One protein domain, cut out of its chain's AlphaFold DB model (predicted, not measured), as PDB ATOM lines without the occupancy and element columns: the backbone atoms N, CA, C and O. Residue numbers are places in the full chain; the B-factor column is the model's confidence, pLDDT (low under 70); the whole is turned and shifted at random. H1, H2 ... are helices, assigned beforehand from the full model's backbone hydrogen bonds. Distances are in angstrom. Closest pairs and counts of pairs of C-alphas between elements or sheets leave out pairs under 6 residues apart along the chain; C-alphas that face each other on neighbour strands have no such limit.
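Overview. This is residues 6 to 72 of the 368 residues of an uncharacterized protein of Bradyrhizobium sp. 323S2 (UniProt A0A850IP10). A short helix, H2, sits in the middle of a small cluster of crossed helices: the long H1 packs on one side of it, H4 on another, and the short H3 near its last residues. The links turn at opposite ends of the length, the one from H1 to H2 at Gly 23 and the one from H3 to H4 at Gly 53. The printed part has 67 residues, with four named helices in the order H1, H2, H3, H4 and no named strand, and its class is all helix. It is compact, with a radius of gyration of the C-alphas of 11.6 A, and elongated, spanning 36 by 21 by 16 A.

Along the chain. Find C-alpha 6 at (234.173, 205.621, 191.841); from there H1, residues 6 to 21, runs 22.4 A to C-alpha 21 at (242.040, 208.947, 171.180). Next look at H2, residues 28 to 38, 15.0 A long. H3, residues 44 to 50, covers 9.8 A. H4, residues 60 to 70, runs 15.6 A and ends at C-alpha 70 at (243.807, 190.908, 179.963).

Arrangement. Start from H2, the hub, which touches the three other helices. H1 touches it at a steep tilt of 58 degrees, opposite ways; the closest C-alphas, of Ala 12 and Cys 31, are 4.9 A apart. H4 touches H2 at a steep tilt of 50 degrees, opposite ways, with the closest C-alphas, of Ala 38 and Leu 67, at 4.5 A. H3 touches H2 at a steep tilt of 49 degrees, the same way; look at the C-alphas of Ala 36 and Trp 44, the closest, 5.4 A apart. H1 and H3 are near each other, while H4 is apart from H1 and from H3. In H1, H2, H3 and H4 every O i to N i+4 pair is within hydrogen-bond range.

Size, cuts and confidence. The C-alphas of Gly 23 and Gly 53 are the two farthest apart, at 36.5 A. The printed part has no cut; the link from H2 to H3 is tight, and no link is long. The mean pLDDT of the printed part is 92.9, and no printed residue is under 70.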
ATOM      1  N   GLU A   6     234.096 204.413 192.676       93.38
ATOM      2  CA  GLU A   6     234.173 205.621 191.841       93.38
ATOM      3  C   GLU A   6     235.538 205.755 191.157       93.38
ATOM      4  O   GLU A   6     235.612 206.097 189.972       93.38
ATOM      5  N   GLY A   7     236.619 205.387 191.849       93.50
ATOM      6  CA  GLY A   7     237.950 205.285 191.256       93.50
ATOM      7  C   GLY A   7     238.002 204.261 190.118       93.50
ATOM      8  O   GLY A   7     238.561 204.556 189.061       93.50
ATOM      9  N   ALA A   8     237.370 203.095 190.285       94.25
ATOM     10  CA  ALA A   8     237.288 202.066 189.245       94.25
ATOM     11  C   ALA A   8     236.498 202.545 188.016       94.25
ATOM     12  O   ALA A   8     236.932 202.347 186.878       94.25
ATOM     13  N   LYS A   9     235.365 203.229 188.227       95.56
ATOM     14  CA  LYS A   9     234.571 203.840 187.146       95.56
ATOM     15  C   LYS A   9     235.375 204.896 186.395       95.56
ATOM     16  O   LYS A   9     235.372 204.900 185.165       95.56
ATOM     17  N   LYS A  10     236.073 205.776 187.122       95.31
ATOM     18  CA  LYS A  10     236.940 206.803 186.531       95.31
ATOM     19  C   LYS A  10     238.073 206.170 185.726       95.31
ATOM     20  O   LYS A  10     238.308 206.583 184.597       95.31
ATOM     21  N   PHE A  11     238.715 205.129 186.256       95.06
ATOM     22  CA  PHE A  11     239.755 204.388 185.546       95.06
ATOM     23  C   PHE A  11     239.232 203.792 184.230       95.06
ATOM     24  O   PHE A  11     239.836 204.014 183.188       95.06
ATOM     25  N   ALA A  12     238.087 203.100 184.250       96.94
ATOM     26  CA  ALA A  12     237.505 202.506 183.045       96.94
ATOM     27  C   ALA A  12     237.126 203.557 181.984       96.94
ATOM     28  O   ALA A  12     237.318 203.320 180.792       96.94
ATOM     29  N   LYS A  13     236.620 204.725 182.406       96.56
ATOM     30  CA  LYS A  13     236.328 205.852 181.505       96.56
ATOM     31  C   LYS A  13     237.598 206.448 180.898       96.56
ATOM     32  O   LYS A  13     237.633 206.663 179.693       96.56
ATOM     33  N   ASN A  14     238.639 206.661 181.700       95.19
ATOM     34  CA  ASN A  14     239.923 207.162 181.204       95.19
ATOM     35  C   ASN A  14     240.562 206.173 180.224       95.19
ATOM     36  O   ASN A  14     241.056 206.588 179.187       95.19
ATOM     37  N   LEU A  15     240.483 204.873 180.518       95.62
ATOM     38  CA  LEU A  15     240.960 203.821 179.624       95.62
ATOM     39  C   LEU A  15     240.184 203.806 178.296       95.62
ATOM     40  O   LEU A  15     240.780 203.619 177.243       95.62
ATOM     41  N   LYS A  16     238.864 204.046 178.331       95.88
ATOM     42  CA  LYS A  16     238.048 204.202 177.115       95.88
ATOM     43  C   LYS A  16     238.482 205.417 176.293       95.88
ATOM     44  O   LYS A  16     238.714 205.254 175.105       95.88
ATOM     45  N   SER A  17     238.622 206.583 176.929       93.44
ATOM     46  CA  SER A  17     239.090 207.806 176.257       93.44
ATOM     47  C   SER A  17     240.451 207.581 175.613       93.44
ATOM     48  O   SER A  17     240.609 207.817 174.428       93.44
ATOM     49  N   LEU A  18     241.397 207.010 176.364       93.31
ATOM     50  CA  LEU A  18     242.731 206.687 175.874       93.31
ATOM     51  C   LEU A  18     242.688 205.846 174.593       93.31
ATOM     52  O   LEU A  18     243.404 206.146 173.641       93.31
ATOM     53  N   PHE A  19     241.872 204.790 174.562       94.88
ATOM     54  CA  PHE A  19     241.764 203.937 173.381       94.88
ATOM     55  C   PHE A  19     241.067 204.635 172.214       94.88
ATOM     56  O   PHE A  19     241.559 204.521 171.094       94.88
ATOM     57  N   ASP A  20     240.013 205.412 172.467       92.00
ATOM     58  CA  ASP A  20     239.351 206.212 171.431       92.00
ATOM     59  C   ASP A  20     240.317 207.208 170.788       92.00
ATOM     60  O   ASP A  20     240.456 207.235 169.564       92.00
ATOM     61  N   ASP A  21     241.056 207.952 171.613       89.38
ATOM     62  CA  ASP A  21     242.040 208.947 171.180       89.38
ATOM     63  C   ASP A  21     243.227 208.292 170.447       89.38
ATOM     64  O   ASP A  21     243.894 208.926 169.625       89.38
ATOM     65  N   SER A  22     243.491 207.009 170.721       91.81
ATOM     66  CA  SER A  22     244.508 206.193 170.041       91.81
ATOM     67  C   SER A  22     243.985 205.506 168.774       91.81
ATOM     68  O   SER A  22     244.750 204.801 168.123       91.81
ATOM     69  N   GLY A  23     242.704 205.665 168.421       92.81
ATOM     70  CA  GLY A  23     242.068 204.997 167.278       92.81
ATOM     71  C   GLY A  23     241.848 203.493 167.462       92.81
ATOM     72  O   GLY A  23     241.834 202.754 166.480       92.81
ATOM     73  N   ILE A  24     241.689 203.027 168.702       95.88
ATOM     74  CA  ILE A  24     241.430 201.625 169.047       95.88
ATOM     75  C   ILE A  24     239.980 201.471 169.518       95.88
ATOM     76  O   ILE A  24     239.560 202.057 170.515       95.88
ATOM     77  N   ILE A  25     239.222 200.602 168.853       96.12
ATOM     78  CA  ILE A  25     237.834 200.300 169.211       96.12
ATOM     79  C   ILE A  25     237.828 199.300 170.367       96.12
ATOM     80  O   ILE A  25     237.856 198.082 170.182       96.12
ATOM     81  N   PHE A  26     237.770 199.822 171.591       97.12
ATOM     82  CA  PHE A  26     237.656 199.011 172.803       97.12
ATOM     83  C   PHE A  26     236.471 199.484 173.663       97.12
ATOM     84  O   PHE A  26     236.567 200.494 174.359       97.12
ATOM     85  N   PRO A  27     235.313 198.796 173.612       96.69
ATOM     86  CA  PRO A  27     234.081 199.245 174.265       96.69
ATOM     87  C   PRO A  27     234.182 199.441 175.788       96.69
ATOM     88  O   PRO A  27     234.908 198.733 176.485       96.69
ATOM     89  N   LEU A  28     233.378 200.362 176.338       97.69
ATOM     90  CA  LEU A  28     233.424 200.736 177.762       97.69
ATOM     91  C   LEU A  28     233.180 199.553 178.714       97.69
ATOM     92  O   LEU A  28     233.840 199.452 179.747       97.69
ATOM     93  N   ASN A  29     232.269 198.640 178.375       96.94
ATOM     94  CA  ASN A  29     232.026 197.431 179.171       96.94
ATOM     95  C   ASN A  29     233.276 196.533 179.252       96.94
ATOM     96  O   ASN A  29     233.523 195.898 180.279       96.94
ATOM     97  N   ARG A  30     234.112 196.514 178.206       97.25
ATOM     98  CA  ARG A  30     235.406 195.826 178.226       97.25
ATOM     99  C   ARG A  30     236.450 196.595 179.023       97.25
ATOM    100  O   ARG A  30     237.191 195.948 179.757       97.25
ATOM    101  N   CYS A  31     236.465 197.929 178.985       97.88
ATOM    102  CA  CYS A  31     237.295 198.733 179.895       97.88
ATOM    103  C   CYS A  31     236.940 198.479 181.369       97.88
ATOM    104  O   CYS A  31     237.828 198.347 182.208       97.88
ATOM    105  N   GLN A  32     235.649 198.365 181.694       97.25
ATOM    106  CA  GLN A  32     235.172 198.012 183.036       97.25
ATOM    107  C   GLN A  32     235.629 196.611 183.446       97.25
ATOM    108  O   GLN A  32     236.133 196.421 184.554       97.25
ATOM    109  N   LYS A  33     235.516 195.631 182.541       97.50
ATOM    110  CA  LYS A  33     236.041 194.280 182.773       97.50
ATOM    111  C   LYS A  33     237.558 194.297 182.988       97.50
ATOM    112  O   LYS A  33     238.026 193.679 183.938       97.50
ATOM    113  N   ALA A  34     238.306 195.049 182.178       97.19
ATOM    114  CA  ALA A  34     239.750 195.220 182.328       97.19
ATOM    115  C   ALA A  34     240.108 195.814 183.696       97.19
ATOM    116  O   ALA A  34     240.980 195.288 184.382       97.19
ATOM    117  N   ALA A  35     239.389 196.854 184.131       96.81
ATOM    118  CA  ALA A  35     239.564 197.463 185.446       96.81
ATOM    119  C   ALA A  35     239.322 196.455 186.581       96.81
ATOM    120  O   ALA A  35     240.120 196.382 187.513       96.81
ATOM    121  N   ALA A  36     238.259 195.648 186.486       96.50
ATOM    122  CA  ALA A  36     237.947 194.625 187.480       96.50
ATOM    123  C   ALA A  36     239.040 193.552 187.579       96.50
ATOM    124  O   ALA A  36     239.556 193.307 188.670       96.50
ATOM    125  N   ILE A  37     239.448 192.980 186.443       96.81
ATOM    126  CA  ILE A  37     240.512 191.967 186.393       96.81
ATOM    127  C   ILE A  37     241.837 192.548 186.906       96.81
ATOM    128  O   ILE A  37     242.495 191.939 187.750       96.81
ATOM    129  N   ALA A  38     242.207 193.758 186.477       95.69
ATOM    130  CA  ALA A  38     243.402 194.446 186.960       95.69
ATOM    131  C   ALA A  38     243.358 194.665 188.484       95.69
ATOM    132  O   ALA A  38     244.339 194.411 189.189       95.69
ATOM    133  N   GLY A  39     242.189 195.018 189.023       94.56
ATOM    134  CA  GLY A  39     241.934 195.143 190.460       94.56
ATOM    135  C   GLY A  39     242.001 193.831 191.255       94.56
ATOM    136  O   GLY A  39     241.997 193.874 192.481       94.56
ATOM    137  N   GLY A  40     242.098 192.673 190.590       94.69
ATOM    138  CA  GLY A  40     242.097 191.360 191.241       94.69
ATOM    139  C   GLY A  40     240.695 190.848 191.587       94.69
ATOM    140  O   GLY A  40     240.554 190.024 192.489       94.69
ATOM    141  N   PHE A  41     239.670 191.343 190.891       94.81
ATOM    142  CA  PHE A  41     238.288 190.877 190.992       94.81
ATOM    143  C   PHE A  41     237.954 189.959 189.821       94.81
ATOM    144  O   PHE A  41     238.578 190.039 188.761       94.81
ATOM    145  N   ARG A  42     236.939 189.108 189.984       92.94
ATOM    146  CA  ARG A  42     236.518 188.189 188.915       92.94
ATOM    147  C   ARG A  42     235.839 188.920 187.756       92.94
ATOM    148  O   ARG A  42     236.040 188.583 186.592       92.94
ATOM    149  N   ASP A  43     234.993 189.890 188.082       94.19
ATOM    150  CA  ASP A  43     234.179 190.643 187.133       94.19
ATOM    151  C   ASP A  43     233.725 191.986 187.741       94.19
ATOM    152  O   ASP A  43     234.009 192.302 188.898       94.19
ATOM    153  N   TRP A  44     233.028 192.805 186.949       94.62
ATOM    154  CA  TRP A  44     232.571 194.128 187.387       94.62
ATOM    155  C   TRP A  44     231.543 194.080 188.531       94.62
ATOM    156  O   TRP A  44     231.519 194.982 189.371       94.62
ATOM    157  N   HIS A  45     230.709 193.037 188.596       94.38
ATOM    158  CA  HIS A  45     229.727 192.877 189.671       94.38
ATOM    159  C   HIS A  45     230.425 192.502 190.981       94.38
ATOM    160  O   HIS A  45     230.079 193.025 192.040       94.38
ATOM    161  N   ASP A  46     231.427 191.627 190.908       94.12
ATOM    162  CA  ASP A  46     232.292 191.261 192.028       94.12
ATOM    163  C   ASP A  46     233.042 192.475 192.597       94.12
ATOM    164  O   ASP A  46     232.973 192.738 193.800       94.12
ATOM    165  N   LEU A  47     233.646 193.287 191.722       94.06
ATOM    166  CA  LEU A  47     234.261 194.563 192.102       94.06
ATOM    167  C   LEU A  47     233.247 195.492 192.777       94.06
ATOM    168  O   LEU A  47     233.516 196.023 193.853       94.06
ATOM    169  N   SER A  48     232.078 195.681 192.158       93.25
ATOM    170  CA  SER A  48     231.065 196.619 192.652       93.25
ATOM    171  C   SER A  48     230.556 196.236 194.037       93.25
ATOM    172  O   SER A  48     230.418 197.110 194.886       93.25
ATOM    173  N   ARG A  49     230.320 194.941 194.293       93.00
ATOM    174  CA  ARG A  49     229.913 194.451 195.620       93.00
ATOM    175  C   ARG A  49     231.032 194.590 196.645       93.00
ATOM    176  O   ARG A  49     230.773 195.034 197.758       93.00
ATOM    177  N   SER A  50     232.259 194.241 196.266       90.56
ATOM    178  CA  SER A  50     233.408 194.259 197.175       90.56
ATOM    179  C   SER A  50     233.795 195.671 197.620       90.56
ATOM    180  O   SER A  50     234.216 195.858 198.755       90.56
ATOM    181  N   LEU A  51     233.636 196.663 196.738       91.56
ATOM    182  CA  LEU A  51     233.986 198.064 197.004       91.56
ATOM    183  C   LEU A  51     232.789 198.928 197.435       91.56
ATOM    184  O   LEU A  51     232.933 200.140 197.566       91.56
ATOM    185  N   ALA A  52     231.606 198.336 197.641       84.44
ATOM    186  CA  ALA A  52     230.401 199.076 198.028       84.44
ATOM    187  C   ALA A  52     230.463 199.654 199.453       84.44
ATOM    188  O   ALA A  52     229.731 200.592 199.753       84.44
ATOM    189  N   GLY A  53     231.312 199.105 200.331       75.81
ATOM    190  CA  GLY A  53     231.386 199.515 201.740       75.81
ATOM    191  C   GLY A  53     232.788 199.522 202.350       75.81
ATOM    192  O   GLY A  53     232.917 199.761 203.545       75.81
ATOM    193  N   SER A  54     233.828 199.244 201.562       81.19
ATOM    194  CA  SER A  54     235.214 199.212 202.027       81.19
ATOM    195  C   SER A  54     236.157 199.537 200.884       81.19
ATOM    196  O   SER A  54     236.064 198.947 199.805       81.19
ATOM    197  N   ASP A  55     237.122 200.404 201.156       86.94
ATOM    198  CA  ASP A  55     238.266 200.597 200.280       86.94
ATOM    199  C   ASP A  55     239.138 199.343 200.289       86.94
ATOM    200  O   ASP A  55     239.339 198.706 201.328       86.94
ATOM    201  N   ARG A  56     239.683 198.995 199.123       86.50
ATOM    202  CA  ARG A  56     240.670 197.922 199.000       86.50
ATOM    203  C   ARG A  56     241.843 198.416 198.163       86.50
ATOM    204  O   ARG A  56     241.694 198.538 196.946       86.50
ATOM    205  N   PRO A  57     243.005 198.709 198.769       84.31
ATOM    206  CA  PRO A  57     244.184 199.064 197.998       84.31
ATOM    207  C   PRO A  57     244.608 197.875 197.130       84.31
ATOM    208  O   PRO A  57     244.542 196.717 197.550       84.31
ATOM    209  N   VAL A  58     245.035 198.172 195.906       85.06
ATOM    210  CA  VAL A  58     245.554 197.177 194.967       85.06
ATOM    211  C   VAL A  58     247.037 197.435 194.776       85.06
ATOM    212  O   VAL A  58     247.429 198.569 194.500       85.06
ATOM    213  N   ASP A  59     247.842 196.380 194.899       86.94
ATOM    214  CA  ASP A  59     249.270 196.451 194.612       86.94
ATOM    215  C   ASP A  59     249.514 196.965 193.174       86.94
ATOM    216  O   ASP A  59     248.979 196.379 192.221       86.94
ATOM    217  N   PRO A  60     250.302 198.042 193.000       87.19
ATOM    218  CA  PRO A  60     250.555 198.636 191.698       87.19
ATOM    219  C   PRO A  60     251.133 197.692 190.642       87.19
ATOM    220  O   PRO A  60     250.667 197.701 189.500       87.19
ATOM    221  N   GLY A  61     252.117 196.869 191.011       84.81
ATOM    222  CA  GLY A  61     252.746 195.927 190.081       84.81
ATOM    223  C   GLY A  61     251.766 194.838 189.653       84.81
ATOM    224  O   GLY A  61     251.544 194.604 188.467       84.81
ATOM    225  N   ALA A  62     251.076 194.227 190.615       88.06
ATOM    226  CA  ALA A  62     250.076 193.203 190.342       88.06
ATOM    227  C   ALA A  62     248.904 193.734 189.500       88.06
ATOM    228  O   ALA A  62     248.361 192.998 188.673       88.06
ATOM    229  N   PHE A  63     248.521 195.000 189.687       92.44
ATOM    230  CA  PHE A  63     247.514 195.656 188.858       92.44
ATOM    231  C   PHE A  63     247.952 195.752 187.394       92.44
ATOM    232  O   PHE A  63     247.204 195.330 186.511       92.44
ATOM    233  N   ARG A  64     249.159 196.277 187.141       90.56
ATOM    234  CA  ARG A  64     249.719 196.432 185.787       90.56
ATOM    235  C   ARG A  64     249.813 195.085 185.076       90.56
ATOM    236  O   ARG A  64     249.256 194.939 183.989       90.56
ATOM    237  N   ARG A  65     250.377 194.073 185.740       87.69
ATOM    238  CA  ARG A  65     250.476 192.703 185.213       87.69
ATOM    239  C   ARG A  65     249.131 192.125 184.792       87.69
ATOM    240  O   ARG A  65     248.988 191.633 183.674       87.69
ATOM    241  N   ARG A  66     248.122 192.195 185.669       93.12
ATOM    242  CA  ARG A  66     246.777 191.677 185.365       93.12
ATOM    243  C   ARG A  66     246.088 192.464 184.256       93.12
ATOM    244  O   ARG A  66     245.355 191.868 183.470       93.12
ATOM    245  N   LEU A  67     246.325 193.773 184.174       94.75
ATOM    246  CA  LEU A  67     245.796 194.599 183.094       94.75
ATOM    247  C   LEU A  67     246.379 194.176 181.739       94.75
ATOM    248  O   LEU A  67     245.614 193.892 180.823       94.75
ATOM    249  N   ILE A  68     247.707 194.085 181.622       92.38
ATOM    250  CA  ILE A  68     248.380 193.693 180.371       92.38
ATOM    251  C   ILE A  68     248.036 192.260 179.969       92.38
ATOM    252  O   ILE A  68     247.782 192.005 178.795       92.38
ATOM    253  N   ALA A  69     247.927 191.342 180.931       90.62
ATOM    254  CA  ALA A  69     247.489 189.974 180.661       90.62
ATOM    255  C   ALA A  69     246.051 189.892 180.108       90.62
ATOM    256  O   ALA A  69     245.725 188.943 179.398       90.62
ATOM    257  N   PHE A  70     245.189 190.858 180.442       94.94
ATOM    258  CA  PHE A  70     243.807 190.908 179.963       94.94
ATOM    259  C   PHE A  70     243.653 191.653 178.630       94.94
ATOM    260  O   PHE A  70     242.810 191.284 177.809       94.94
ATOM    261  N   LEU A  71     244.404 192.737 178.435       96.38
ATOM    262  CA  LEU A  71     244.285 193.578 177.250       96.38
ATOM    263  C   LEU A  71     244.856 192.877 176.006       96.38
ATOM    264  O   LEU A  71     245.923 192.263 176.091       96.38
ATOM    265  N   PRO A  72     244.221 193.015 174.828       95.75
ATOM    266  CA  PRO A  72     244.838 192.609 173.570       95.75
ATOM    267  C   PRO A  72     246.113 193.417 173.291       95.75
ATOM    268  O   PRO A  72     246.220 194.577 173.690       95.75
TER     269      PRO A  72